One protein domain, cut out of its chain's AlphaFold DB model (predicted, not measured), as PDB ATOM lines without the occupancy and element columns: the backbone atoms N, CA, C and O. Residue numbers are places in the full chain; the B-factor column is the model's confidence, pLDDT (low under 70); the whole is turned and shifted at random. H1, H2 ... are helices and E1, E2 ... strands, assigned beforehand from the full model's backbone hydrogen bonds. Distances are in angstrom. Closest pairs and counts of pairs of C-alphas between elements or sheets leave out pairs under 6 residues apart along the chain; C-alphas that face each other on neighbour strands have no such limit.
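Overview. This is residues 38 to 161 of the 164 residues of an uncharacterized protein of Gallaecimonas xiamenensis 3-C-1 (UniProt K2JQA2). Two twisted five-stranded sheets stand on opposite sides of one helix, H1, which fills the space between them and packs closely across the first sheet, more loosely on the second. H2 folds back beside H1 over the edge strand E6 of the second sheet, and the edge strands E1 and E10 come near each other. The printed part has 124 residues, in the order E1 to E5, H1, H2, E6, E7, H3, E8 to E10; both sheets are antiparallel, ordered E1 E2 E3 E4 E5 and E6 E7 E8 E9 E10. The class is mixed, helices and strands; the whole is compact, radius of gyration of the C-alphas 14.4 A, spanning 44 by 33 by 32 A.

Along the chain. E1, residues 38 to 44, is 20.0 A long and begins at C-alpha 38 (122.635, 147.343, 156.856). E2 is residues 47 to 52, E3 58 to 63, E4 66 to 70 and E5 77 to 81. H1, residues 85 to 99, is 21.5 A long and begins at C-alpha 85 (105.821, 142.424, 134.018). H2 is residues 102 to 108, E6 109 to 114, E7 117 to 122, H3 125 to 128, E8 133 to 137 and E9 143 to 148. E10, residues 152 to 160, is 26.1 A long and ends at C-alpha 160 (123.184, 133.720, 156.846).

Arrangement. E1 to E5 form a meander, each strand the antiparallel neighbour of the one before; N 40 and O 51 of E1 and E2 are 2.9 A apart, within hydrogen-bond range. H1 is on one face of this sheet, two layers, at a height of 8.3 A, across the strands at 71 degrees to E4 on the local plane; the C-alphas of Ile 62 and Ala 91, the closest of E3 and H1, are 5.5 A apart. E8 to E10 form another meander; N 144 and O 156 of E9 and E10 are 2.8 A apart. H1 and H2 are on the same face of the second sheet, again two layers, H2 along E6 at 20 degrees on the local plane. They form a helical hairpin and touch, Ala 96 and Ala 104 having the closest C-alphas, 6.1 A, at a shallow tilt of 17 degrees, opposite ways. H3 only grazes the second sheet with residues 127 to 128. O i to N i+4 pairs are within hydrogen-bond range in 10 of 11 cases in H1 and 2 of 3 in H2; H3 is too short for one.

Size, cuts and confidence. The C-alphas farthest apart, of Gly 73 and Ala 115, are 44.5 A apart. The printed part has no cut, and no link is long. Mean pLDDT of the printed part is 83.8; residues 86 to 92 and 100 are under 70.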
ATOM      1  N   PRO A  38     122.738 148.629 156.196       92.81
ATOM      2  CA  PRO A  38     122.635 147.343 156.856       92.81
ATOM      3  C   PRO A  38     121.168 146.969 157.068       92.81
ATOM      4  O   PRO A  38     120.287 147.829 157.194       92.81
ATOM      5  N   GLY A  39     120.908 145.675 157.183       91.19
ATOM      6  CA  GLY A  39     119.568 145.201 157.453       91.19
ATOM      7  C   GLY A  39     119.467 143.713 157.704       91.19
ATOM      8  O   GLY A  39     120.453 143.015 157.949       91.19
ATOM      9  N   ARG A  40     118.226 143.240 157.690       92.75
ATOM     10  CA  ARG A  40     117.863 141.844 157.902       92.75
ATOM     11  C   ARG A  40     116.959 141.381 156.782       92.75
ATOM     12  O   ARG A  40     116.081 142.122 156.346       92.75
ATOM     13  N   TYR A  41     117.156 140.148 156.351       88.69
ATOM     14  CA  TYR A  41     116.280 139.517 155.380       88.69
ATOM     15  C   TYR A  41     115.708 138.228 155.950       88.69
ATOM     16  O   TYR A  41     116.339 137.571 156.780       88.69
ATOM     17  N   GLY A  42     114.526 137.849 155.481       88.62
ATOM     18  CA  GLY A  42     113.938 136.557 155.788       88.62
ATOM     19  C   GLY A  42     112.891 136.164 154.767       88.62
ATOM     20  O   GLY A  42     112.085 136.990 154.343       88.62
ATOM     21  N   LEU A  43     112.907 134.896 154.376       82.88
ATOM     22  CA  LEU A  43     111.859 134.307 153.559       82.88
ATOM     23  C   LEU A  43     110.812 133.658 154.477       82.88
ATOM     24  O   LEU A  43     111.143 132.792 155.282       82.88
ATOM     25  N   ARG A  44     109.544 134.055 154.370       81.19
ATOM     26  CA  ARG A  44     108.424 133.426 155.089       81.19
ATOM     27  C   ARG A  44     107.211 133.357 154.169       81.19
ATOM     28  O   ARG A  44     106.873 134.345 153.532       81.19
ATOM     29  N   ASP A  45     106.572 132.191 154.094       79.94
ATOM     30  CA  ASP A  45     105.346 131.964 153.310       79.94
ATOM     31  C   ASP A  45     105.458 132.422 151.839       79.94
ATOM     32  O   ASP A  45     104.530 132.991 151.267       79.94
ATOM     33  N   GLY A  46     106.632 132.216 151.226       75.50
ATOM     34  CA  GLY A  46     106.918 132.635 149.847       75.50
ATOM     35  C   GLY A  46     107.113 134.146 149.659       75.50
ATOM     36  O   GLY A  46     107.262 134.601 148.526       75.50
ATOM     37  N   ALA A  47     107.126 134.921 150.745       82.75
ATOM     38  CA  ALA A  47     107.451 136.337 150.749       82.75
ATOM     39  C   ALA A  47     108.868 136.562 151.287       82.75
ATOM     40  O   ALA A  47     109.210 136.112 152.382       82.75
ATOM     41  N   LEU A  48     109.686 137.288 150.532       86.19
ATOM     42  CA  LEU A  48     110.953 137.816 151.017       86.19
ATOM     43  C   LEU A  48     110.689 139.156 151.705       86.19
ATOM     44  O   LEU A  48     110.173 140.092 151.094       86.19
ATOM     45  N   VAL A  49     111.053 139.242 152.977       89.44
ATOM     46  CA  VAL A  49     111.019 140.467 153.772       89.44
ATOM     47  C   VAL A  49     112.440 140.993 153.886       89.44
ATOM     48  O   VAL A  49     113.324 140.280 154.354       89.44
ATOM     49  N   TRP A  50     112.654 142.230 153.454       89.62
ATOM     50  CA  TRP A  50     113.945 142.906 153.418       89.62
ATOM     51  C   TRP A  50     113.867 144.195 154.239       89.62
ATOM     52  O   TRP A  50     113.374 145.220 153.771       89.62
ATOM     53  N   HIS A  51     114.307 144.136 155.493       92.75
ATOM     54  CA  HIS A  51     114.247 145.240 156.454       92.75
ATOM     55  C   HIS A  51     115.590 145.964 156.492       92.75
ATOM     56  O   HIS A  51     116.554 145.472 157.076       92.75
ATOM     57  N   SER A  52     115.649 147.139 155.873       89.38
ATOM     58  CA  SER A  52     116.793 148.055 155.942       89.38
ATOM     59  C   SER A  52     116.693 148.912 157.200       89.38
ATOM     60  O   SER A  52     115.629 149.458 157.475       89.38
ATOM     61  N   LEU A  53     117.782 149.040 157.961       91.06
ATOM     62  CA  LEU A  53     117.779 149.702 159.272       91.06
ATOM     63  C   LEU A  53     118.249 151.158 159.209       91.06
ATOM     64  O   LEU A  53     117.710 152.017 159.899       91.06
ATOM     65  N   SER A  54     119.267 151.452 158.402       86.81
ATOM     66  CA  SER A  54     119.856 152.789 158.309       86.81
ATOM     67  C   SER A  54     120.375 153.087 156.895       86.81
ATOM     68  O   SER A  54     120.543 152.168 156.090       86.81
ATOM     69  N   PRO A  55     120.586 154.368 156.536       86.19
ATOM     70  CA  PRO A  55     120.170 155.576 157.265       86.19
ATOM     71  C   PRO A  55     118.662 155.859 157.176       86.19
ATOM     72  O   PRO A  55     118.167 156.720 157.896       86.19
ATOM     73  N   PHE A  56     117.936 155.128 156.328       85.00
ATOM     74  CA  PHE A  56     116.485 155.217 156.198       85.00
ATOM     75  C   PHE A  56     115.872 153.856 156.495       85.00
ATOM     76  O   PHE A  56     116.019 152.917 155.708       85.00
ATOM     77  N   GLU A  57     115.206 153.744 157.640       91.81
ATOM     78  CA  GLU A  57     114.535 152.505 158.003       91.81
ATOM     79  C   GLU A  57     113.344 152.255 157.072       91.81
ATOM     80  O   GLU A  57     112.473 153.112 156.903       91.81
ATOM     81  N   SER A  58     113.310 151.080 156.447       88.69
ATOM     82  CA  SER A  58     112.184 150.642 155.626       88.69
ATOM     83  C   SER A  58     112.181 149.130 155.452       88.69
ATOM     84  O   SER A  58     113.233 148.486 155.431       88.69
ATOM     85  N   THR A  59     110.994 148.570 155.268       90.88
ATOM     86  CA  THR A  59     110.806 147.154 154.966       90.88
ATOM     87  C   THR A  59     110.248 147.009 153.562       90.88
ATOM     88  O   THR A  59     109.148 147.480 153.277       90.88
ATOM     89  N   LEU A  60     110.993 146.347 152.679       87.88
ATOM     90  CA  LEU A  60     110.517 145.919 151.369       87.88
ATOM     91  C   LEU A  60     110.004 144.479 151.482       87.88
ATOM     92  O   LEU A  60     110.730 143.585 151.913       87.88
ATOM     93  N   ILE A  61     108.752 144.255 151.103       88.31
ATOM     94  CA  ILE A  61     108.117 142.938 151.086       88.31
ATOM     95  C   ILE A  61     107.897 142.550 149.629       88.31
ATOM     96  O   ILE A  61     107.191 143.233 148.885       88.31
ATOM     97  N   ILE A  62     108.502 141.434 149.240       83.69
ATOM     98  CA  ILE A  62     108.507 140.909 147.882       83.69
ATOM     99  C   ILE A  62     107.765 139.580 147.901       83.69
ATOM    100  O   ILE A  62     108.196 138.638 148.561       83.69
ATOM    101  N   LYS A  63     106.641 139.495 147.197       83.62
ATOM    102  CA  LYS A  63     105.835 138.273 147.099       83.62
ATOM    103  C   LYS A  63     105.136 138.215 145.747       83.62
ATOM    104  O   LYS A  63     105.108 139.207 145.029       83.62
ATOM    105  N   GLY A  64     104.519 137.082 145.414       79.19
ATOM    106  CA  GLY A  64     103.912 136.869 144.091       79.19
ATOM    107  C   GLY A  64     102.874 137.918 143.656       79.19
ATOM    108  O   GLY A  64     102.673 138.102 142.464       79.19
ATOM    109  N   SER A  65     102.244 138.639 144.592       82.94
ATOM    110  CA  SER A  65     101.286 139.710 144.274       82.94
ATOM    111  C   SER A  65     101.928 141.069 143.953       82.94
ATOM    112  O   SER A  65     101.231 141.980 143.507       82.94
ATOM    113  N   GLY A  66     103.235 141.238 144.182       83.88
ATOM    114  CA  GLY A  66     103.968 142.464 143.875       83.88
ATOM    115  C   GLY A  66     104.949 142.903 144.964       83.88
ATOM    116  O   GLY A  66     105.359 142.126 145.829       83.88
ATOM    117  N   LEU A  67     105.315 144.184 144.901       82.88
ATOM    118  CA  LEU A  67     106.269 144.837 145.795       82.88
ATOM    119  C   LEU A  67     105.544 145.803 146.724       82.88
ATOM    120  O   LEU A  67     104.779 146.659 146.273       82.88
ATOM    121  N   TYR A  68     105.830 145.699 148.017       88.38
ATOM    122  CA  TYR A  68     105.252 146.554 149.047       88.38
ATOM    123  C   TYR A  68     106.363 147.172 149.880       88.38
ATOM    124  O   TYR A  68     107.336 146.498 150.203       88.38
ATOM    125  N   GLN A  69     106.207 148.434 150.257       87.44
ATOM    126  CA  GLN A  69     107.094 149.110 151.190       87.44
ATOM    127  C   GLN A  69     106.331 149.465 152.453       87.44
ATOM    128  O   GLN A  69     105.229 150.000 152.398       87.44
ATOM    129  N   GLN A  70     106.951 149.207 153.590       91.62
ATOM    130  CA  GLN A  70     106.466 149.631 154.887       91.62
ATOM    131  C   GLN A  70     107.504 150.542 155.537       91.62
ATOM    132  O   GLN A  70     108.679 150.187 155.641       91.62
ATOM    133  N   LEU A  71     107.064 151.723 155.964       91.62
ATOM    134  CA  LEU A  71     107.855 152.634 156.788       91.62
ATOM    135  C   LEU A  71     107.510 152.433 158.273       91.62
ATOM    136  O   LEU A  71     106.425 151.929 158.581       91.62
ATOM    137  N   PRO A  72     108.388 152.840 159.209       92.19
ATOM    138  CA  PRO A  72     108.120 152.705 160.637       92.19
ATOM    139  C   PRO A  72     106.791 153.355 161.046       92.19
ATOM    140  O   PRO A  72     106.531 154.517 160.737       92.19
ATOM    141  N   GLY A  73     105.944 152.590 161.741       94.00
ATOM    142  CA  GLY A  73     104.634 153.048 162.219       94.00
ATOM    143  C   GLY A  73     103.563 153.212 161.136       94.00
ATOM    144  O   GLY A  73     102.503 153.761 161.426       94.00
ATOM    145  N   GLN A  74     103.821 152.756 159.907       94.69
ATOM    146  CA  GLN A  74     102.874 152.823 158.795       94.69
ATOM    147  C   GLN A  74     102.455 151.426 158.338       94.69
ATOM    148  O   GLN A  74     103.171 150.441 158.537       94.69
ATOM    149  N   GLU A  75     101.293 151.361 157.699       94.31
ATOM    150  CA  GLU A  75     100.850 150.166 156.988       94.31
ATOM    151  C   GLU A  75     101.661 149.974 155.693       94.31
ATOM    152  O   GLU A  75     102.097 150.962 155.090       94.31
ATOM    153  N   PRO A  76     101.871 148.727 155.231       91.00
ATOM    154  CA  PRO A  76     102.519 148.472 153.952       91.00
ATOM    155  C   PRO A  76     101.763 149.115 152.783       91.00
ATOM    156  O   PRO A  76     100.578 148.861 152.567       91.00
ATOM    157  N   VAL A  77     102.476 149.889 151.972       89.31
ATOM    158  CA  VAL A  77     101.978 150.495 150.736       89.31
ATOM    159  C   VAL A  77     102.473 149.678 149.550       89.31
ATOM    160  O   VAL A  77     103.655 149.347 149.460       89.31
ATOM    161  N   GLN A  78     101.583 149.349 148.616       87.62
ATOM    162  CA  GLN A  78     101.982 148.689 147.377       87.62
ATOM    163  C   GLN A  78     102.749 149.678 146.494       87.62
ATOM    164  O   GLN A  78     102.184 150.661 146.021       87.62
ATOM    165  N   LEU A  79     104.035 149.408 146.263       78.44
ATOM    166  CA  LEU A  79     104.844 150.183 145.326       78.44
ATOM    167  C   LEU A  79     104.512 149.802 143.888       78.44
ATOM    168  O   LEU A  79     104.441 150.664 143.016       78.44
ATOM    169  N   ALA A  80     104.318 148.503 143.643       77.12
ATOM    170  CA  ALA A  80     103.934 148.018 142.332       77.12
ATOM    171  C   ALA A  80     103.232 146.653 142.375       77.12
ATOM    172  O   ALA A  80     103.556 145.787 143.193       77.12
ATOM    173  N   SER A  81     102.274 146.466 141.464       81.88
ATOM    174  CA  SER A  81     101.560 145.200 141.256       81.88
ATOM    175  C   SER A  81     102.344 144.258 140.347       81.88
ATOM    176  O   SER A  81     103.048 144.712 139.443       81.88
ATOM    177  N   ALA A  82     102.167 142.951 140.544       79.94
ATOM    178  CA  ALA A  82     102.651 141.923 139.622       79.94
ATOM    179  C   ALA A  82     101.995 141.996 138.224       79.94
ATOM    180  O   ALA A  82     102.482 141.364 137.292       79.94
ATOM    181  N   ASP A  83     100.956 142.819 138.037       81.25
ATOM    182  CA  ASP A  83     100.437 143.148 136.700       81.25
ATOM    183  C   ASP A  83     101.472 143.897 135.843       81.25
ATOM    184  O   ASP A  83     101.396 143.887 134.616       81.25
ATOM    185  N   ASN A  84     102.457 144.548 136.478       71.50
ATOM    186  CA  ASN A  84     103.619 145.079 135.785       71.50
ATOM    187  C   ASN A  84     104.637 143.938 135.559       71.50
ATOM    188  O   ASN A  84     105.200 143.428 136.532       71.50
ATOM    189  N   PRO A  85     104.951 143.567 134.301       70.25
ATOM    190  CA  PRO A  85     105.821 142.424 134.018       70.25
ATOM    191  C   PRO A  85     107.244 142.560 134.583       70.25
ATOM    192  O   PRO A  85     107.874 141.555 134.920       70.25
ATOM    193  N   LEU A  86     107.746 143.793 134.739       67.06
ATOM    194  CA  LEU A  86     109.051 144.051 135.359       67.06
ATOM    195  C   LEU A  86     109.021 143.654 136.833       67.06
ATOM    196  O   LEU A  86     109.937 143.022 137.347       67.06
ATOM    197  N   VAL A  87     107.936 144.017 137.505       69.00
ATOM    198  CA  VAL A  87     107.727 143.791 138.934       69.00
ATOM    199  C   VAL A  87     107.502 142.315 139.200       69.00
ATOM    200  O   VAL A  87     108.103 141.787 140.128       69.00
ATOM    201  N   ALA A  88     106.711 141.635 138.366       69.81
ATOM    202  CA  ALA A  88     106.556 140.185 138.438       69.81
ATOM    203  C   ALA A  88     107.907 139.464 138.319       69.81
ATOM    204  O   ALA A  88     108.208 138.582 139.120       69.81
ATOM    205  N   SER A  89     108.744 139.891 137.368       68.94
ATOM    206  CA  SER A  89     110.067 139.302 137.142       68.94
ATOM    207  C   SER A  89     111.049 139.582 138.288       68.94
ATOM    208  O   SER A  89     111.796 138.700 138.693       68.94
ATOM    209  N   LEU A  90     111.047 140.789 138.862       67.38
ATOM    210  CA  LEU A  90     111.878 141.102 140.034       67.38
ATOM    211  C   LEU A  90     111.379 140.391 141.299       67.38
ATOM    212  O   LEU A  90     112.184 139.968 142.132       67.38
ATOM    213  N   ALA A  91     110.059 140.241 141.439       67.88
ATOM    214  CA  ALA A  91     109.447 139.584 142.583       67.88
ATOM    215  C   ALA A  91     109.683 138.068 142.605       67.88
ATOM    216  O   ALA A  91     109.750 137.491 143.688       67.88
ATOM    217  N   SER A  92     109.852 137.431 141.441       68.69
ATOM    218  CA  SER A  92     110.275 136.029 141.346       68.69
ATOM    219  C   SER A  92     111.790 135.859 141.524       68.69
ATOM    220  O   SER A  92     112.235 134.873 142.112       68.69
ATOM    221  N   LEU A  93     112.584 136.836 141.079       72.62
ATOM    222  CA  LEU A  93     114.045 136.767 141.037       72.62
ATOM    223  C   LEU A  93     114.721 136.712 142.409       72.62
ATOM    224  O   LEU A  93     115.501 135.799 142.668       72.62
ATOM    225  N   LEU A  94     114.474 137.684 143.291       70.38
ATOM    226  CA  LEU A  94     115.210 137.779 144.560       70.38
ATOM    227  C   LEU A  94     114.976 136.570 145.486       70.38
ATOM    228  O   LEU A  94     115.957 136.034 146.010       70.38
ATOM    229  N   PRO A  95     113.735 136.067 145.654       72.62
ATOM    230  CA  PRO A  95     113.509 134.809 146.357       72.62
ATOM    231  C   PRO A  95     114.222 133.624 145.700       72.62
ATOM    232  O   PRO A  95     114.739 132.775 146.423       72.62
ATOM    233  N   ALA A  96     114.265 133.553 144.366       74.44
ATOM    234  CA  ALA A  96     114.950 132.476 143.650       74.44
ATOM    235  C   ALA A  96     116.471 132.524 143.856       74.44
ATOM    236  O   ALA A  96     117.075 131.492 144.131       74.44
ATOM    237  N   VAL A  97     117.084 133.714 143.827       73.44
ATOM    238  CA  VAL A  97     118.515 133.884 144.131       73.44
ATOM    239  C   VAL A  97     118.816 133.426 145.555       73.44
ATOM    240  O   VAL A  97     119.707 132.607 145.750       73.44
ATOM    241  N   ILE A  98     118.054 133.898 146.548       70.62
ATOM    242  CA  ILE A  98     118.285 133.561 147.963       70.62
ATOM    243  C   ILE A  98     118.092 132.061 148.231       70.62
ATOM    244  O   ILE A  98     118.805 131.489 149.054       70.62
ATOM    245  N   GLN A  99     117.147 131.417 147.544       72.19
ATOM    246  CA  GLN A  99     116.914 129.973 147.653       72.19
ATOM    247  C   GLN A  99     117.873 129.133 146.797       72.19
ATOM    248  O   GLN A  99     117.906 127.915 146.960       72.19
ATOM    249  N   GLY A 100     118.640 129.751 145.893       69.88
ATOM    250  CA  GLY A 100     119.444 129.035 144.901       69.88
ATOM    251  C   GLY A 100     118.606 128.264 143.872       69.88
ATOM    252  O   GLY A 100     119.072 127.262 143.336       69.88
ATOM    253  N   ASP A 101     117.372 128.702 143.598       75.94
ATOM    254  CA  ASP A 101     116.453 128.058 142.653       75.94
ATOM    255  C   ASP A 101     116.837 128.388 141.203       75.94
ATOM    256  O   ASP A 101     116.310 129.304 140.569       75.94
ATOM    257  N   GLN A 102     117.789 127.626 140.672       72.19
ATOM    258  CA  GLN A 102     118.297 127.818 139.317       72.19
ATOM    259  C   GLN A 102     117.211 127.692 138.238       72.19
ATOM    260  O   GLN A 102     117.240 128.449 137.270       72.19
ATOM    261  N   ALA A 103     116.238 126.790 138.396       75.88
ATOM    262  CA  ALA A 103     115.187 126.599 137.397       75.88
ATOM    263  C   ALA A 103     114.293 127.846 137.280       75.88
ATOM    264  O   ALA A 103     113.956 128.282 136.175       75.88
ATOM    265  N   ALA A 104     113.963 128.471 138.415       75.75
ATOM    266  CA  ALA A 104     113.259 129.748 138.422       75.75
ATOM    267  C   ALA A 104     114.102 130.869 137.784       75.75
ATOM    268  O   ALA A 104     113.586 131.656 136.988       75.75
ATOM    269  N   LEU A 105     115.411 130.912 138.063       79.56
ATOM    270  CA  LEU A 105     116.328 131.908 137.490       79.56
ATOM    271  C   LEU A 105     116.438 131.778 135.965       79.56
ATOM    272  O   LEU A 105     116.358 132.777 135.247       79.56
ATOM    273  N   GLU A 106     116.541 130.554 135.449       85.81
ATOM    274  CA  GLU A 106     116.637 130.272 134.015       85.81
ATOM    275  C   GLU A 106     115.388 130.684 133.225       85.81
ATOM    276  O   GLU A 106     115.464 130.862 132.009       85.81
ATOM    277  N   THR A 107     114.246 130.908 133.880       83.81
ATOM    278  CA  THR A 107     113.045 131.429 133.208       83.81
ATOM    279  C   THR A 107     113.263 132.856 132.692       83.81
ATOM    280  O   THR A 107     112.848 133.183 131.580       83.81
ATOM    281  N   HIS A 108     113.983 133.689 133.449       81.19
ATOM    282  CA  HIS A 108     114.175 135.113 133.142       81.19
ATOM    283  C   HIS A 108     115.608 135.460 132.709       81.19
ATOM    284  O   HIS A 108     115.833 136.487 132.065       81.19
ATOM    285  N   PHE A 109     116.579 134.592 133.006       85.88
ATOM    286  CA  PHE A 109     118.002 134.848 132.796       85.88
ATOM    287  C   PHE A 109     118.670 133.752 131.966       85.88
ATOM    288  O   PHE A 109     118.283 132.582 131.978       85.88
ATOM    289  N   VAL A 110     119.697 134.140 131.219       90.75
ATOM    290  CA  VAL A 110     120.765 133.232 130.805       90.75
ATOM    291  C   VAL A 110     121.716 133.120 131.989       90.75
ATOM    292  O   VAL A 110     122.246 134.136 132.437       90.75
ATOM    293  N   VAL A 111     121.898 131.906 132.505       88.88
ATOM    294  CA  VAL A 111     122.765 131.624 133.652       88.88
ATOM    295  C   VAL A 111     124.068 131.008 133.145       88.88
ATOM    296  O   VAL A 111     124.036 130.013 132.422       88.88
ATOM    297  N   SER A 112     125.209 131.592 133.506       89.19
ATOM    298  CA  SER A 112     126.541 131.038 133.249       89.19
ATOM    299  C   SER A 112     127.294 130.791 134.553       89.19
ATOM    300  O   SER A 112     127.162 131.535 135.524       89.19
ATOM    301  N   GLN A 113     128.086 129.720 134.574       88.12
ATOM    302  CA  GLN A 113     129.021 129.446 135.660       88.12
ATOM    303  C   GLN A 113     130.325 130.198 135.387       88.12
ATOM    304  O   GLN A 113     130.975 129.972 134.370       88.12
ATOM    305  N   GLU A 114     130.717 131.043 136.329       87.75
ATOM    306  CA  GLU A 114     131.985 131.761 136.358       87.75
ATOM    307  C   GLU A 114     132.892 131.188 137.459       87.75
ATOM    308  O   GLU A 114     132.456 130.415 138.319       87.75
ATOM    309  N   ALA A 115     134.166 131.586 137.463       85.00
ATOM    310  CA  ALA A 115     135.147 131.105 138.441       85.00
ATOM    311  C   ALA A 115     134.767 131.422 139.904       85.00
ATOM    312  O   ALA A 115     135.094 130.645 140.798       85.00
ATOM    313  N   ALA A 116     134.086 132.549 140.143       82.56
ATOM    314  CA  ALA A 116     133.690 133.007 141.478       82.56
ATOM    315  C   ALA A 116     132.246 132.630 141.867       82.56
ATOM    316  O   ALA A 116     131.867 132.750 143.031       82.56
ATOM    317  N   GLY A 117     131.424 132.171 140.917       87.94
ATOM    318  CA  GLY A 117     129.999 131.968 141.156       87.94
ATOM    319  C   GLY A 117     129.177 131.929 139.875       87.94
ATOM    320  O   GLY A 117     129.647 131.454 138.847       87.94
ATOM    321  N   LEU A 118     127.940 132.404 139.936       87.88
ATOM    322  CA  LEU A 118     127.019 132.447 138.806       87.88
ATOM    323  C   LEU A 118     126.902 133.867 138.264       87.88
ATOM    324  O   LEU A 118     126.823 134.821 139.035       87.88
ATOM    325  N   ARG A 119     126.799 133.991 136.944       91.69
ATOM    326  CA  ARG A 119     126.396 135.223 136.269       91.69
ATOM    327  C   ARG A 119     125.042 135.026 135.608       91.69
ATOM    328  O   ARG A 119     124.803 134.036 134.924       91.69
ATOM    329  N   LEU A 120     124.150 135.984 135.815       89.12
ATOM    330  CA  LEU A 120     122.787 135.987 135.312       89.12
ATOM    331  C   LEU A 120     122.594 137.199 134.408       89.12
ATOM    332  O   LEU A 120     122.673 138.340 134.862       89.12
ATOM    333  N   VAL A 121     122.306 136.963 133.131       91.50
ATOM    334  CA  VAL A 121     122.031 138.022 132.149       91.50
ATOM    335  C   VAL A 121     120.557 137.959 131.752       91.50
ATOM    336  O   VAL A 121     120.113 136.895 131.316       91.50
ATOM    337  N   PRO A 122     119.771 139.043 131.887       89.38
ATOM    338  CA  PRO A 122     118.350 138.974 131.582       89.38
ATOM    339  C   PRO A 122     118.084 138.626 130.115       89.38
ATOM    340  O   PRO A 122     118.840 139.008 129.217       89.38
ATOM    341  N   LYS A 123     116.989 137.910 129.854       88.38
ATOM    342  CA  LYS A 123     116.575 137.517 128.498       88.38
ATOM    343  C   LYS A 123     115.736 138.601 127.827       88.38
ATOM    344  O   LYS A 123     116.034 138.989 126.691       88.38
ATOM    345  N   ASP A 124     114.724 139.107 128.525       84.69
ATOM    346  CA  ASP A 124     113.755 140.060 127.988       84.69
ATOM    347  C   ASP A 124     114.222 141.521 128.070       84.69
ATOM    348  O   ASP A 124     115.063 141.908 128.882       84.69
ATOM    349  N   ALA A 125     113.681 142.347 127.172       84.94
ATOM    350  CA  ALA A 125     114.060 143.751 127.029       84.94
ATOM    351  C   ALA A 125     113.702 144.601 128.257       84.94
ATOM    352  O   ALA A 125     114.377 145.589 128.535       84.94
ATOM    353  N   LEU A 126     112.650 144.219 128.984       78.94
ATOM    354  CA  LEU A 126     112.163 144.979 130.124       78.94
ATOM    355  C   LEU A 126     113.114 144.841 131.314       78.94
ATOM    356  O   LEU A 126     113.509 145.850 131.894       78.94
ATOM    357  N   LEU A 127     113.557 143.622 131.627       78.62
ATOM    358  CA  LEU A 127     114.605 143.408 132.621       78.62
ATOM    359  C   LEU A 127     115.939 144.015 132.185       78.62
ATOM    360  O   LEU A 127     116.601 144.635 133.011       78.62
ATOM    361  N   LYS A 128     116.307 143.922 130.899       87.12
ATOM    362  CA  LYS A 128     117.524 144.569 130.366       87.12
ATOM    363  C   LYS A 128     117.539 146.088 130.547       87.12
ATOM    364  O   LYS A 128     118.607 146.680 130.641       87.12
ATOM    365  N   ALA A 129     116.369 146.725 130.594       83.81
ATOM    366  CA  ALA A 129     116.265 148.158 130.853       83.81
ATOM    367  C   ALA A 129     116.544 148.526 132.323       83.81
ATOM    368  O   ALA A 129     116.822 149.687 132.609       83.81
ATOM    369  N   ALA A 130     116.464 147.561 133.245       77.75
ATOM    370  CA  ALA A 130     116.716 147.759 134.673       77.75
ATOM    371  C   ALA A 130     118.050 147.152 135.142       77.75
ATOM    372  O   ALA A 130     118.653 147.652 136.089       77.75
ATOM    373  N   LEU A 131     118.506 146.079 134.496       83.19
ATOM    374  CA  LEU A 131     119.656 145.272 134.893       83.19
ATOM    375  C   LEU A 131     120.468 144.872 133.660       83.19
ATOM    376  O   LEU A 131     119.934 144.321 132.703       83.19
ATOM    377  N   GLU A 132     121.777 145.079 133.712       91.44
ATOM    378  CA  GLU A 132     122.712 144.545 132.720       91.44
ATOM    379  C   GLU A 132     123.073 143.089 133.041       91.44
ATOM    380  O   GLU A 132     123.059 142.229 132.160       91.44
ATOM    381  N   ALA A 133     123.372 142.803 134.312       90.94
ATOM    382  CA  ALA A 133     123.619 141.456 134.819       90.94
ATOM    383  C   ALA A 133     123.524 141.402 136.349       90.94
ATOM    384  O   ALA A 133     123.570 142.428 137.032       90.94
ATOM    385  N   ILE A 134     123.452 140.186 136.884       88.25
ATOM    386  CA  ILE A 134     123.630 139.896 138.306       88.25
ATOM    387  C   ILE A 134     124.747 138.870 138.445       88.25
ATOM    388  O   ILE A 134     124.692 137.825 137.805       88.25
ATOM    389  N   ASP A 135     125.726 139.148 139.294       90.62
ATOM    390  CA  ASP A 135     126.731 138.174 139.709       90.62
ATOM    391  C   ASP A 135     126.407 137.706 141.130       90.62
ATOM    392  O   ASP A 135     126.124 138.522 142.009       90.62
ATOM    393  N   VAL A 136     126.416 136.394 141.348       87.31
ATOM    394  CA  VAL A 136     126.124 135.757 142.635       87.31
ATOM    395  C   VAL A 136     127.288 134.852 143.002       87.31
ATOM    396  O   VAL A 136     127.581 133.899 142.286       87.31
ATOM    397  N   GLU A 137     127.932 135.116 144.133       88.19
ATOM    398  CA  GLU A 137     129.074 134.348 144.629       88.19
ATOM    399  C   GLU A 137     128.727 133.661 145.958       88.19
ATOM    400  O   GLU A 137     128.021 134.216 146.808       88.19
ATOM    401  N   GLY A 138     129.264 132.455 146.156       82.00
ATOM    402  CA  GLY A 138     129.050 131.636 147.353       82.00
ATOM    403  C   GLY A 138     127.852 130.682 147.275       82.00
ATOM    404  O   GLY A 138     126.900 130.890 146.523       82.00
ATOM    405  N   GLN A 139     127.918 129.606 148.065       77.69
ATOM    406  CA  GLN A 139     126.847 128.618 148.248       77.69
ATOM    407  C   GLN A 139     126.739 128.255 149.746       77.69
ATOM    408  O   GLN A 139     127.618 127.552 150.249       77.69
ATOM    409  N   PRO A 140     125.704 128.730 150.478       77.94
ATOM    410  CA  PRO A 140     124.634 129.635 150.024       77.94
ATOM    411  C   PRO A 140     125.174 131.010 149.568       77.94
ATOM    412  O   PRO A 140     126.308 131.346 149.921       77.94
ATOM    413  N   PRO A 141     124.400 131.802 148.797       79.88
ATOM    414  CA  PRO A 141     124.837 133.110 148.309       79.88
ATOM    415  C   PRO A 141     125.373 134.006 149.431       79.88
ATOM    416  O   PRO A 141     124.693 134.231 150.432       79.88
ATOM    417  N   ALA A 142     126.587 134.523 149.247       85.81
ATOM    418  CA  ALA A 142     127.281 135.391 150.200       85.81
ATOM    419  C   ALA A 142     127.509 136.800 149.636       85.81
ATOM    420  O   ALA A 142     127.527 137.775 150.389       85.81
ATOM    421  N   LEU A 143     127.654 136.922 148.315       88.38
ATOM    422  CA  LEU A 143     127.798 138.198 147.625       88.38
ATOM    423  C   LEU A 143     126.888 138.232 146.403       88.38
ATOM    424  O   LEU A 143     126.898 137.313 145.590       88.38
ATOM    425  N   ILE A 144     126.116 139.305 146.270       87.81
ATOM    426  CA  ILE A 144     125.297 139.583 145.094       87.81
ATOM    427  C   ILE A 144     125.694 140.957 144.567       87.81
ATOM    428  O   ILE A 144     125.705 141.942 145.306       87.81
ATOM    429  N   ARG A 145     126.003 141.038 143.277       90.44
ATOM    430  CA  ARG A 145     126.320 142.282 142.578       90.44
ATOM    431  C   ARG A 145     125.337 142.465 141.436       90.44
ATOM    432  O   ARG A 145     125.343 141.692 140.488       90.44
ATOM    433  N   MET A 146     124.515 143.501 141.518       88.00
ATOM    434  CA  MET A 146     123.612 143.901 140.444       88.00
ATOM    435  C   MET A 146     124.264 145.029 139.653       88.00
ATOM    436  O   MET A 146     124.608 146.074 140.213       88.00
ATOM    437  N   LEU A 147     124.466 144.789 138.362       88.06
ATOM    438  CA  LEU A 147     124.944 145.775 137.405       88.06
ATOM    439  C   LEU A 147     123.722 146.419 136.759       88.06
ATOM    440  O   LEU A 147     122.888 145.731 136.172       88.06
ATOM    441  N   GLU A 148     123.600 147.728 136.909       84.25
ATOM    442  CA  GLU A 148     122.493 148.531 136.401       84.25
ATOM    443  C   GLU A 148     122.995 149.386 135.223       84.25
ATOM    444  O   GLU A 148     124.186 149.715 135.164       84.25
ATOM    445  N   PRO A 149     122.111 149.791 134.296       84.81
ATOM    446  CA  PRO A 149     122.494 150.659 133.192       84.81
ATOM    447  C   PRO A 149     123.198 151.941 133.641       84.81
ATOM    448  O   PRO A 149     122.968 152.461 134.734       84.81
ATOM    449  N   GLN A 150     124.020 152.495 132.747       83.94
ATOM    450  CA  GLN A 150     124.760 153.750 132.968       83.94
ATOM    451  C   GLN A 150     125.803 153.658 134.097       83.94
ATOM    452  O   GLN A 150     126.169 154.668 134.698       83.94
ATOM    453  N   GLY A 151     126.304 152.450 134.375       80.56
ATOM    454  CA  GLY A 151     127.333 152.212 135.389       80.56
ATOM    455  C   GLY A 151     126.800 152.202 136.823       80.56
ATOM    456  O   GLY A 151     127.594 152.237 137.764       80.56
ATOM    457  N   GLY A 152     125.476 152.157 137.001       83.19
ATOM    458  CA  GLY A 152     124.867 151.941 138.305       83.19
ATOM    459  C   GLY A 152     125.249 150.569 138.859       83.19
ATOM    460  O   GLY A 152     125.383 149.587 138.131       83.19
ATOM    461  N   GLN A 153     125.442 150.494 140.171       84.81
ATOM    462  CA  GLN A 153     125.777 149.239 140.827       84.81
ATOM    463  C   GLN A 153     125.149 149.181 142.210       84.81
ATOM    464  O   GLN A 153     125.215 150.141 142.988       84.81
ATOM    465  N   THR A 154     124.609 148.006 142.515       84.69
ATOM    466  CA  THR A 154     124.219 147.620 143.865       84.69
ATOM    467  C   THR A 154     125.020 146.389 144.278       84.69
ATOM    468  O   THR A 154     125.032 145.381 143.573       84.69
ATOM    469  N   LEU A 155     125.698 146.470 145.418       89.88
ATOM    470  CA  LEU A 155     126.412 145.362 146.047       89.88
ATOM    471  C   LEU A 155     125.664 144.942 147.307       89.88
ATOM    472  O   LEU A 155     125.264 145.796 148.091       89.88
ATOM    473  N   ILE A 156     125.483 143.646 147.507       87.94
ATOM    474  CA  ILE A 156     124.809 143.084 148.673       87.94
ATOM    475  C   ILE A 156     125.688 141.974 149.226       87.94
ATOM    476  O   ILE A 156     125.931 140.970 148.557       87.94
ATOM    477  N   GLN A 157     126.140 142.145 150.458       91.62
ATOM    478  CA  GLN A 157     126.795 141.098 151.229       91.62
ATOM    479  C   GLN A 157     125.765 140.448 152.139       91.62
ATOM    480  O   GLN A 157     125.103 141.137 152.912       91.62
ATOM    481  N   LEU A 158     125.627 139.129 152.041       88.06
ATOM    482  CA  LEU A 158     124.707 138.337 152.846       88.06
ATOM    483  C   LEU A 158     125.479 137.591 153.927       88.06
ATOM    484  O   LEU A 158     126.500 136.959 153.669       88.06
ATOM    485  N   THR A 159     124.952 137.631 155.145       89.75
ATOM    486  CA  THR A 159     125.407 136.794 156.255       89.75
ATOM    487  C   THR A 159     124.231 135.938 156.715       89.75
ATOM    488  O   THR A 159     123.324 136.468 157.369       89.75
ATOM    489  N   PRO A 160     124.213 134.634 156.373       84.44
ATOM    490  CA  PRO A 160     123.184 133.720 156.846       84.44
ATOM    491  C   PRO A 160     123.103 133.724 158.373       84.44
ATOM    492  O   PRO A 160     124.118 133.765 159.068       84.44
ATOM    493  N   GLY A 161     121.886 133.672 158.899       82.44
ATOM    494  CA  GLY A 161     121.624 133.630 160.330       82.44
ATOM    495  C   GLY A 161     120.442 132.730 160.662       82.44
ATOM    496  O   GLY A 161     119.908 132.018 159.816       82.44
TER     497      GLY A 161